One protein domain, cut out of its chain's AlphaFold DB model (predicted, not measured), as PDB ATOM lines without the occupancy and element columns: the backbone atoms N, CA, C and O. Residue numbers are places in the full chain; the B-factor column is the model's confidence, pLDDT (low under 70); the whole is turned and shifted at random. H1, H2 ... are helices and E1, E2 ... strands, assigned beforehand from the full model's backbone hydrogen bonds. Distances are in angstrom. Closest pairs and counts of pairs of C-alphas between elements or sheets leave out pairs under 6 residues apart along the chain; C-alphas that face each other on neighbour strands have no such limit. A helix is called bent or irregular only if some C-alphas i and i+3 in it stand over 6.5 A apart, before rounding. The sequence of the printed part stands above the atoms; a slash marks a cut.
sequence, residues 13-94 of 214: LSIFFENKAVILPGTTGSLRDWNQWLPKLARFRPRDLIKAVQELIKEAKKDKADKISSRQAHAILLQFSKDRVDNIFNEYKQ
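Overview. This is residues 13 to 94 of the 214 residues of an uncharacterized protein of Neisseria sp. HMSC061H08 (UniProt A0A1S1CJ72). H2 and the longer H3 form a helical hairpin; H1 packs on H2, and the small strand hairpin E1 and E2 sits by the first residues of H1 and H3. Residues 85 to 94 stick out from a compact body. The printed part has 82 residues, with named elements in the order E1, E2, H1, H2, H3, an antiparallel sheet E1 - E2, and is mostly helix. It is compact, with radius of gyration of the C-alphas 13.3 A, spanning 43 by 28 by 21 A.

Along the chain. E1, residues 21 to 23, 6.4 A, begins at C-alpha (94.876, 61.963, 113.555). E2 is residues 31 to 33, 6.9 A; H1 34 to 41, 10.0 A; H2 46 to 62, 24.5 A. H3, residues 70 to 92, 32.3 A, ends at C-alpha (110.156, 88.730, 127.815); it is irregular, C-alphas 75 and 78 being 7.2 A apart.

Arrangement. In the hairpin E1 and E2, N 22 and O 32 are 2.8 A apart. H1 touches H2 residues 49 to 52 alone, closest C-alphas Pro 39 and Leu 49, 6.3 A. H3 touches H2 with residues 72 to 80 alone, closest C-alphas Glu 59 and Gln 72, 5.6 A, at a steep tilt of 40 degrees, opposite ways. Every O i to N i+4 pair is within hydrogen-bond range in H2, 3 of 4 in H1 and 16 of 19 in H3.

Size, cuts and confidence. The printed part has no cut and no long link; residues 26 to 29 are under pLDDT 70.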
ATOM      1  N   LEU A  13      88.089  60.503 122.958       84.50
ATOM      2  CA  LEU A  13      88.419  61.467 121.913       84.50
ATOM      3  C   LEU A  13      87.555  61.339 120.655       84.50
ATOM      4  O   LEU A  13      87.302  62.357 120.020       84.50
ATOM      5  N   SER A  14      87.064  60.145 120.309       88.12
ATOM      6  CA  SER A  14      86.175  59.953 119.149       88.12
ATOM      7  C   SER A  14      84.828  60.671 119.270       88.12
ATOM      8  O   SER A  14      84.128  60.850 118.270       88.12
ATOM      9  N   ILE A  15      84.471  61.118 120.479       91.12
ATOM     10  CA  ILE A  15      83.314  61.980 120.740       91.12
ATOM     11  C   ILE A  15      83.581  63.399 120.221       91.12
ATOM     12  O   ILE A  15      82.677  64.036 119.691       91.12
ATOM     13  N   PHE A  16      84.821  63.881 120.341       92.69
ATOM     14  CA  PHE A  16      85.191  65.268 120.044       92.69
ATOM     15  C   PHE A  16      85.822  65.451 118.665       92.69
ATOM     16  O   PHE A  16      85.644  66.500 118.048       92.69
ATOM     17  N   PHE A  17      86.569  64.457 118.186       94.00
ATOM     18  CA  PHE A  17      87.330  64.533 116.943       94.00
ATOM     19  C   PHE A  17      86.724  63.624 115.870       94.00
ATOM     20  O   PHE A  17      86.153  62.579 116.171       94.00
ATOM     21  N   GLU A  18      86.825  64.031 114.606       92.62
ATOM     22  CA  GLU A  18      86.311  63.248 113.473       92.62
ATOM     23  C   GLU A  18      87.179  62.007 113.198       92.62
ATOM     24  O   GLU A  18      86.665  60.929 112.920       92.62
ATOM     25  N   ASN A  19      88.502  62.158 113.322       90.25
ATOM     26  CA  ASN A  19      89.503  61.133 113.028       90.25
ATOM     27  C   ASN A  19      90.524  60.997 114.169       90.25
ATOM     28  O   ASN A  19      90.688  61.911 114.980       90.25
ATOM     29  N   LYS A  20      91.271  59.881 114.208       88.69
ATOM     30  CA  LYS A  20      92.363  59.645 115.184       88.69
ATOM     31  C   LYS A  20      93.514  60.634 115.078       88.69
ATOM     32  O   LYS A  20      94.128  60.980 116.090       88.69
ATOM     33  N   ALA A  21      93.767  61.094 113.866       90.19
ATOM     34  CA  ALA A  21      94.876  61.963 113.555       90.19
ATOM     35  C   ALA A  21      94.398  63.237 112.868       90.19
ATOM     36  O   ALA A  21      93.424  63.239 112.114       90.19
ATOM     37  N   VAL A  22      95.139  64.309 113.119       91.19
ATOM     38  CA  VAL A  22      95.114  65.521 112.317       91.19
ATOM     39  C   VAL A  22      96.043  65.334 111.119       91.19
ATOM     40  O   VAL A  22      97.153  64.806 111.235       91.19
ATOM     41  N   ILE A  23      95.591  65.781 109.955       90.50
ATOM     42  CA  ILE A  23      96.432  65.931 108.769       90.50
ATOM     43  C   ILE A  23      97.048  67.317 108.876       90.50
ATOM     44  O   ILE A  23      96.300  68.282 108.935       90.50
ATOM     45  N   LEU A  24      98.371  67.457 108.939       82.31
ATOM     46  CA  LEU A  24      99.011  68.777 108.994       82.31
ATOM     47  C   LEU A  24      99.198  69.376 107.593       82.31
ATOM     48  O   LEU A  24      99.430  68.625 106.645       82.31
ATOM     49  N   PRO A  25      99.127  70.713 107.448       74.62
ATOM     50  CA  PRO A  25      99.368  71.361 106.164       74.62
ATOM     51  C   PRO A  25     100.835  71.181 105.739       74.62
ATOM     52  O   PRO A  25     101.746  71.315 106.554       74.62
ATOM     53  N   GLY A  26     101.068  70.864 104.462       65.38
ATOM     54  CA  GLY A  26     102.399  70.616 103.895       65.38
ATOM     55  C   GLY A  26     102.352  69.699 102.669       65.38
ATOM     56  O   GLY A  26     101.333  69.065 102.408       65.38
ATOM     57  N   THR A  27     103.456  69.616 101.922       45.62
ATOM     58  CA  THR A  27     103.544  68.963 100.598       45.62
ATOM     59  C   THR A  27     103.209  67.470 100.592       45.62
ATOM     60  O   THR A  27     102.813  66.948  99.558       45.62
ATOM     61  N   THR A  28     103.342  66.781 101.726       51.72
ATOM     62  CA  THR A  28     103.046  65.342 101.861       51.72
ATOM     63  C   THR A  28     101.973  65.025 102.903       51.72
ATOM     64  O   THR A  28     101.698  63.852 103.125       51.72
ATOM     65  N   GLY A  29     101.358  66.037 103.538       60.28
ATOM     66  CA  GLY A  29     100.311  65.852 104.552       60.28
ATOM     67  C   GLY A  29     100.715  64.895 105.682       60.28
ATOM     68  O   GLY A  29     100.311  63.737 105.698       60.28
ATOM     69  N   SER A  30     101.514  65.345 106.655       74.75
ATOM     70  CA  SER A  30     101.925  64.452 107.747       74.75
ATOM     71  C   SER A  30     100.767  64.185 108.713       74.75
ATOM     72  O   SER A  30     100.240  65.129 109.311       74.75
ATOM     73  N   LEU A  31     100.430  62.913 108.925       84.19
ATOM     74  CA  LEU A  31      99.484  62.490 109.956       84.19
ATOM     75  C   LEU A  31     100.122  62.582 111.348       84.19
ATOM     76  O   LEU A  31     101.270  62.169 111.561       84.19
ATOM     77  N   ARG A  32      99.371  63.133 112.304       86.62
ATOM     78  CA  ARG A  32      99.738  63.172 113.723       86.62
ATOM     79  C   ARG A  32      98.524  62.870 114.581       86.62
ATOM     80  O   ARG A  32      97.492  63.509 114.417       86.62
ATOM     81  N   ASP A  33      98.658  61.947 115.523       90.56
ATOM     82  CA  ASP A  33      97.598  61.682 116.497       90.56
ATOM     83  C   ASP A  33      97.297  62.949 117.310       90.56
ATOM     84  O   ASP A  33      98.216  63.689 117.678       90.56
ATOM     85  N   TRP A  34      96.026  63.199 117.643       91.75
ATOM     86  CA  TRP A  34      95.642  64.386 118.428       91.75
ATOM     87  C   TRP A  34      96.382  64.469 119.768       91.75
ATOM     88  O   TRP A  34      96.820  65.548 120.161       91.75
ATOM     89  N   ASN A  35      96.614  63.320 120.410       90.06
ATOM     90  CA  ASN A  35      97.366  63.202 121.666       90.06
ATOM     91  C   ASN A  35      98.851  63.551 121.539       90.06
ATOM     92  O   ASN A  35      99.516  63.761 122.546       90.06
ATOM     93  N   GLN A  36      99.384  63.607 120.322       88.19
ATOM     94  CA  GLN A  36     100.749  64.053 120.061       88.19
ATOM     95  C   GLN A  36     100.756  65.499 119.572       88.19
ATOM     96  O   GLN A  36     101.572  66.309 120.012       88.19
ATOM     97  N   TRP A  37      99.840  65.836 118.664       91.75
ATOM     98  CA  TRP A  37      99.803  67.151 118.045       91.75
ATOM     99  C   TRP A  37      99.384  68.248 119.019       91.75
ATOM    100  O   TRP A  37     100.065  69.265 119.074       91.75
ATOM    101  N   LEU A  38      98.323  68.052 119.809       93.38
ATOM    102  CA  LEU A  38      97.825  69.082 120.725       93.38
ATOM    103  C   LEU A  38      98.853  69.460 121.803       93.38
ATOM    104  O   LEU A  38      99.132  70.654 121.942       93.38
ATOM    105  N   PRO A  39      99.482  68.508 122.527       90.81
ATOM    106  CA  PRO A  39     100.538  68.855 123.475       90.81
ATOM    107  C   PRO A  39     101.720  69.544 122.800       90.81
ATOM    108  O   PRO A  39     102.218  70.542 123.321       90.81
ATOM    109  N   LYS A  40     102.129  69.079 121.610       89.12
ATOM    110  CA  LYS A  40     103.227  69.706 120.869       89.12
ATOM    111  C   LYS A  40     102.864  71.122 120.435       89.12
ATOM    112  O   LYS A  40     103.646  72.027 120.677       89.12
ATOM    113  N   LEU A  41     101.678  71.357 119.878       92.12
ATOM    114  CA  LEU A  41     101.177  72.695 119.541       92.12
ATOM    115  C   LEU A  41     101.167  73.610 120.776       92.12
ATOM    116  O   LEU A  41     101.547  74.772 120.695       92.12
ATOM    117  N   ALA A  42     100.807  73.069 121.936       91.12
ATOM    118  CA  ALA A  42     100.789  73.779 123.207       91.12
ATOM    119  C   ALA A  42     102.164  73.934 123.885       91.12
ATOM    120  O   ALA A  42     102.220  74.433 125.007       91.12
ATOM    121  N   ARG A  43     103.271  73.495 123.262       89.00
ATOM    122  CA  ARG A  43     104.614  73.452 123.883       89.00
ATOM    123  C   ARG A  43     104.619  72.727 125.238       89.00
ATOM    124  O   ARG A  43     105.341  73.120 126.148       89.00
ATOM    125  N   PHE A  44     103.744  71.733 125.400       86.88
ATOM    126  CA  PHE A  44     103.506  71.022 126.660       86.88
ATOM    127  C   PHE A  44     103.143  71.934 127.851       86.88
ATOM    128  O   PHE A  44     103.263  71.533 129.004       86.88
ATOM    129  N   ARG A  45     102.643  73.155 127.598       87.00
ATOM    130  CA  ARG A  45     102.144  74.070 128.632       87.00
ATOM    131  C   ARG A  45     100.621  73.899 128.776       87.00
ATOM    132  O   ARG A  45      99.895  74.207 127.828       87.00
ATOM    133  N   PRO A  46     100.091  73.489 129.947       91.19
ATOM    134  CA  PRO A  46      98.656  73.231 130.125       91.19
ATOM    135  C   PRO A  46      97.748  74.412 129.751       91.19
ATOM    136  O   PRO A  46      96.714  74.229 129.113       91.19
ATOM    137  N   ARG A  47      98.163  75.644 130.076       91.00
ATOM    138  CA  ARG A  47      97.436  76.869 129.699       91.00
ATOM    139  C   ARG A  47      97.278  77.002 128.182       91.00
ATOM    140  O   ARG A  47      96.201  77.341 127.697       91.00
ATOM    141  N   ASP A  48      98.351  76.732 127.443       92.75
ATOM    142  CA  ASP A  48      98.355  76.831 125.985       92.75
ATOM    143  C   ASP A  48      97.513  75.716 125.356       92.75
ATOM    144  O   ASP A  48      96.842  75.957 124.354       92.75
ATOM    145  N   LEU A  49      97.478  74.534 125.979       95.06
ATOM    146  CA  LEU A  49      96.651  73.409 125.547       95.06
ATOM    147  C   LEU A  49      95.158  73.729 125.664       95.06
ATOM    148  O   LEU A  49      94.424  73.564 124.692       95.06
ATOM    149  N   ILE A  50      94.717  74.243 126.815       95.69
ATOM    150  CA  ILE A  50      93.321  74.658 127.010       95.69
ATOM    151  C   ILE A  50      92.933  75.739 126.001       95.69
ATOM    152  O   ILE A  50      91.859  75.670 125.405       95.69
ATOM    153  N   LYS A  51      93.823  76.706 125.755       95.56
ATOM    154  CA  LYS A  51      93.586  77.749 124.756       95.56
ATOM    155  C   LYS A  51      93.460  77.167 123.346       95.56
ATOM    156  O   LYS A  51      92.533  77.541 122.639       95.56
ATOM    157  N   ALA A  52      94.326  76.231 122.953       96.31
ATOM    158  CA  ALA A  52      94.239  75.566 121.652       96.31
ATOM    159  C   ALA A  52      92.903  74.827 121.484       96.31
ATOM    160  O   ALA A  52      92.219  75.011 120.481       96.31
ATOM    161  N   VAL A  53      92.491  74.052 122.492       96.31
ATOM    162  CA  VAL A  53      91.200  73.346 122.491       96.31
ATOM    163  C   VAL A  53      90.029  74.329 122.407       96.31
ATOM    164  O   VAL A  53      89.097  74.108 121.638       96.31
ATOM    165  N   GLN A  54      90.085  75.444 123.139       97.44
ATOM    166  CA  GLN A  54      89.054  76.478 123.079       97.44
ATOM    167  C   GLN A  54      88.922  77.077 121.670       97.44
ATOM    168  O   GLN A  54      87.802  77.257 121.195       97.44
ATOM    169  N   GLU A  55      90.036  77.381 121.000       97.75
ATOM    170  CA  GLU A  55      90.009  77.899 119.627       97.75
ATOM    171  C   GLU A  55      89.477  76.851 118.632       97.75
ATOM    172  O   GLU A  55      88.662  77.192 117.777       97.75
ATOM    173  N   LEU A  56      89.819  75.565 118.793       97.75
ATOM    174  CA  LEU A  56      89.239  74.487 117.975       97.75
ATOM    175  C   LEU A  56      87.716  74.395 118.130       97.75
ATOM    176  O   LEU A  56      87.002  74.264 117.138       97.75
ATOM    177  N   ILE A  57      87.212  74.487 119.365       97.31
ATOM    178  CA  ILE A  57      85.770  74.466 119.645       97.31
ATOM    179  C   ILE A  57      85.075  75.674 119.006       97.31
ATOM    180  O   ILE A  57      83.981  75.536 118.458       97.31
ATOM    181  N   LYS A  58      85.685  76.864 119.069       97.88
ATOM    182  CA  LYS A  58      85.130  78.070 118.437       97.88
ATOM    183  C   LYS A  58      85.037  77.921 116.924       97.88
ATOM    184  O   LYS A  58      83.976  78.203 116.370       97.88
ATOM    185  N   GLU A  59      86.100  77.448 116.275       97.81
ATOM    186  CA  GLU A  59      86.074  77.220 114.829       97.81
ATOM    187  C   GLU A  59      85.072  76.121 114.458       97.81
ATOM    188  O   GLU A  59      84.325  76.308 113.508       97.81
ATOM    189  N   ALA A  60      84.940  75.041 115.239       97.56
ATOM    190  CA  ALA A  60      83.924  74.010 114.992       97.56
ATOM    191  C   ALA A  60      82.492  74.569 115.068       97.56
ATOM    192  O   ALA A  60      81.668  74.285 114.202       97.56
ATOM    193  N   LYS A  61      82.205  75.423 116.061       97.44
ATOM    194  CA  LYS A  61      80.898  76.090 116.198       97.44
ATOM    195  C   LYS A  61      80.600  77.033 115.036       97.44
ATOM    196  O   LYS A  61      79.494  77.008 114.502       97.44
ATOM    197  N   LYS A  62      81.575  77.856 114.645       97.56
ATOM    198  CA  LYS A  62      81.479  78.766 113.493       97.56
ATOM    199  C   LYS A  62      81.177  78.001 112.204       97.56
ATOM    200  O   LYS A  62      80.340  78.419 111.411       97.56
ATOM    201  N   ASP A  63      81.808  76.847 112.064       96.31
ATOM    202  CA  ASP A  63      81.669  75.932 110.943       96.31
ATOM    203  C   ASP A  63      80.417  75.045 110.986       96.31
ATOM    204  O   ASP A  63      80.182  74.296 110.035       96.31
ATOM    205  N   LYS A  64      79.642  75.096 112.081       96.62
ATOM    206  CA  LYS A  64      78.526  74.183 112.381       96.62
ATOM    207  C   LYS A  64      78.920  72.703 112.247       96.62
ATOM    208  O   LYS A  64      78.136  71.893 111.763       96.62
ATOM    209  N   ALA A  65      80.149  72.366 112.633       96.69
ATOM    210  CA  ALA A  65      80.659  71.003 112.601       96.69
ATOM    211  C   ALA A  65      80.305  70.259 113.895       96.69
ATOM    212  O   ALA A  65      80.529  70.777 114.990       96.69
ATOM    213  N   ASP A  66      79.822  69.020 113.766       95.38
ATOM    214  CA  ASP A  66      79.502  68.160 114.916       95.38
ATOM    215  C   ASP A  66      80.757  67.691 115.667       95.38
ATOM    216  O   ASP A  66      80.713  67.425 116.868       95.38
ATOM    217  N   LYS A  67      81.890  67.589 114.958       96.19
ATOM    218  CA  LYS A  67      83.190  67.158 115.488       96.19
ATOM    219  C   LYS A  67      84.324  68.017 114.941       96.19
ATOM    220  O   LYS A  67      84.238  68.569 113.846       96.19
ATOM    221  N   ILE A  68      85.415  68.096 115.699       96.69
ATOM    222  CA  ILE A  68      86.637  68.802 115.310       96.69
ATOM    223  C   ILE A  68      87.423  67.941 114.316       96.69
ATOM    224  O   ILE A  68      87.755  66.786 114.597       96.69
ATOM    225  N   SER A  69      87.778  68.516 113.172       95.25
ATOM    226  CA  SER A  69      88.580  67.861 112.140       95.25
ATOM    227  C   SER A  69      89.866  68.625 111.829       95.25
ATOM    228  O   SER A  69      90.171  69.675 112.408       95.25
ATOM    229  N   SER A  70      90.632  68.105 110.867       94.75
ATOM    230  CA  SER A  70      91.808  68.790 110.326       94.75
ATOM    231  C   SER A  70      91.479  70.193 109.804       94.75
ATOM    232  O   SER A  70      92.339  71.068 109.867       94.75
ATOM    233  N   ARG A  71      90.237  70.446 109.362       94.88
ATOM    234  CA  ARG A  71      89.812  71.769 108.883       94.88
ATOM    235  C   ARG A  71      89.899  72.822 109.986       94.88
ATOM    236  O   ARG A  71      90.538  73.852 109.788       94.88
ATOM    237  N   GLN A  72      89.316  72.555 111.157       96.62
ATOM    238  CA  GLN A  72      89.397  73.483 112.291       96.62
ATOM    239  C   GLN A  72      90.827  73.590 112.818       96.62
ATOM    240  O   GLN A  72      91.273  74.684 113.153       96.62
ATOM    241  N   ALA A  73      91.575  72.479 112.835       95.19
ATOM    242  CA  ALA A  73      92.985  72.515 113.202       95.19
ATOM    243  C   ALA A  73      93.779  73.479 112.319       95.19
ATOM    244  O   ALA A  73      94.533  74.289 112.847       95.19
ATOM    245  N   HIS A  74      93.584  73.447 110.999       94.62
ATOM    246  CA  HIS A  74      94.252  74.367 110.073       94.62
ATOM    247  C   HIS A  74      93.822  75.813 110.285       94.62
ATOM    248  O   HIS A  74      94.677  76.697 110.290       94.62
ATOM    249  N   ALA A  75      92.524  76.042 110.491       95.50
ATOM    250  CA  ALA A  75      91.958  77.375 110.658       95.50
ATOM    251  C   ALA A  75      92.562  78.131 111.854       95.50
ATOM    252  O   ALA A  75      92.786  79.339 111.765       95.50
ATOM    253  N   ILE A  76      92.890  77.432 112.947       96.50
ATOM    254  CA  ILE A  76      93.434  78.084 114.146       96.50
ATOM    255  C   ILE A  76      94.940  78.355 114.078       96.50
ATOM    256  O   ILE A  76      95.422  79.210 114.818       96.50
ATOM    257  N   LEU A  77      95.700  77.644 113.233       95.44
ATOM    258  CA  LEU A  77      97.170  77.612 113.306       95.44
ATOM    259  C   LEU A  77      97.800  79.005 113.266       95.44
ATOM    260  O   LEU A  77      98.673  79.310 114.079       95.44
ATOM    261  N   LEU A  78      97.356  79.849 112.333       95.81
ATOM    262  CA  LEU A  78      97.952  81.166 112.144       95.81
ATOM    263  C   LEU A  78      97.683  82.077 113.341       95.81
ATOM    264  O   LEU A  78      98.630  82.568 113.952       95.81
ATOM    265  N   GLN A  79      96.415  82.266 113.705       96.75
ATOM    266  CA  GLN A  79      96.070  83.150 114.814       96.75
ATOM    267  C   GLN A  79      96.643  82.632 116.135       96.75
ATOM    268  O   GLN A  79      97.237  83.397 116.886       96.75
ATOM    269  N   PHE A  80      96.574  81.321 116.377       96.75
ATOM    270  CA  PHE A  80      97.169  80.718 117.565       96.75
ATOM    271  C   PHE A  80      98.678  80.977 117.633       96.75
ATOM    272  O   PHE A  80      99.191  81.344 118.689       96.75
ATOM    273  N   SER A  81      99.394  80.841 116.512       96.56
ATOM    274  CA  SER A  81     100.830  81.126 116.456       96.56
ATOM    275  C   SER A  81     101.153  82.599 116.742       96.56
ATOM    276  O   SER A  81     102.076  82.862 117.512       96.56
ATOM    277  N   LYS A  82     100.359  83.552 116.228       97.19
ATOM    278  CA  LYS A  82     100.487  84.992 116.531       97.19
ATOM    279  C   LYS A  82     100.275  85.279 118.013       97.19
ATOM    280  O   LYS A  82     101.128  85.900 118.640       97.19
ATOM    281  N   ASP A  83      99.220  84.716 118.598       96.50
ATOM    282  CA  ASP A  83      98.953  84.834 120.030       96.50
ATOM    283  C   ASP A  83     100.122  84.276 120.864       96.50
ATOM    284  O   ASP A  83     100.411  84.765 121.956       96.50
ATOM    285  N   ARG A  84     100.821  83.228 120.391       95.75
ATOM    286  CA  ARG A  84     102.031  82.724 121.071       95.75
ATOM    287  C   ARG A  84     103.203  83.697 120.972       95.75
ATOM    288  O   ARG A  84     103.929  83.836 121.955       95.75
ATOM    289  N   VAL A  85     103.391  84.366 119.835       97.31
ATOM    290  CA  VAL A  85     104.399  85.430 119.691       97.31
ATOM    291  C   VAL A  85     104.091  86.589 120.644       97.31
ATOM    292  O   VAL A  85     104.989  87.083 121.324       97.31
ATOM    293  N   ASP A  86     102.823  86.982 120.766       97.31
ATOM    294  CA  ASP A  86     102.386  88.022 121.704       97.31
ATOM    295  C   ASP A  86     102.600  87.624 123.166       97.31
ATOM    296  O   ASP A  86     103.034  88.445 123.977       97.31
ATOM    297  N   ASN A  87     102.360  86.357 123.509       95.38
ATOM    298  CA  ASN A  87     102.658  85.838 124.841       95.38
ATOM    299  C   ASN A  87     104.156  85.905 125.153       95.38
ATOM    300  O   ASN A  87     104.515  86.385 126.225       95.38
ATOM    301  N   ILE A  88     105.018  85.484 124.218       96.12
ATOM    302  CA  ILE A  88     106.476  85.600 124.369       96.12
ATOM    303  C   ILE A  88     106.868  87.062 124.574       96.12
ATOM    304  O   ILE A  88     107.615  87.380 125.492       96.12
ATOM    305  N   PHE A  89     106.334  87.977 123.771       98.06
ATOM    306  CA  PHE A  89     106.609  89.395 123.961       98.06
ATOM    307  C   PHE A  89     106.195  89.877 125.350       98.06
ATOM    308  O   PHE A  89     106.978  90.520 126.034       98.06
ATOM    309  N   ASN A  90     104.990  89.548 125.809       97.56
ATOM    310  CA  ASN A  90     104.536  89.976 127.128       97.56
ATOM    311  C   ASN A  90     105.371  89.392 128.277       97.56
ATOM    312  O   ASN A  90     105.555  90.083 129.275       97.56
ATOM    313  N   GLU A  91     105.883  88.170 128.118       95.75
ATOM    314  CA  GLU A  91     106.741  87.480 129.089       95.75
ATOM    315  C   GLU A  91     108.166  88.061 129.115       95.75
ATOM    316  O   GLU A  91     108.724  88.271 130.188       95.75
ATOM    317  N   TYR A  92     108.733  88.395 127.951       97.50
ATOM    318  CA  TYR A  92     110.156  88.730 127.815       97.50
ATOM    319  C   TYR A  92     110.454  90.192 127.452       97.50
ATOM    320  O   TYR A  92     111.623  90.563 127.410       97.50
ATOM    321  N   LYS A  93     109.457  91.060 127.223       97.31
ATOM    322  CA  LYS A  93     109.685  92.464 126.806       97.31
ATOM    323  C   LYS A  93     110.522  93.296 127.778       97.31
ATOM    324  O   LYS A  93     111.144  94.255 127.344       97.31
ATOM    325  N   GLN A  94     110.531  92.949 129.066       97.25
ATOM    326  CA  GLN A  94     111.382  93.622 130.056       97.25
ATOM    327  C   GLN A  94     112.858  93.220 129.911       97.25
ATOM    328  O   GLN A  94     113.737  94.039 130.144       97.25
TER     329      GLN A  94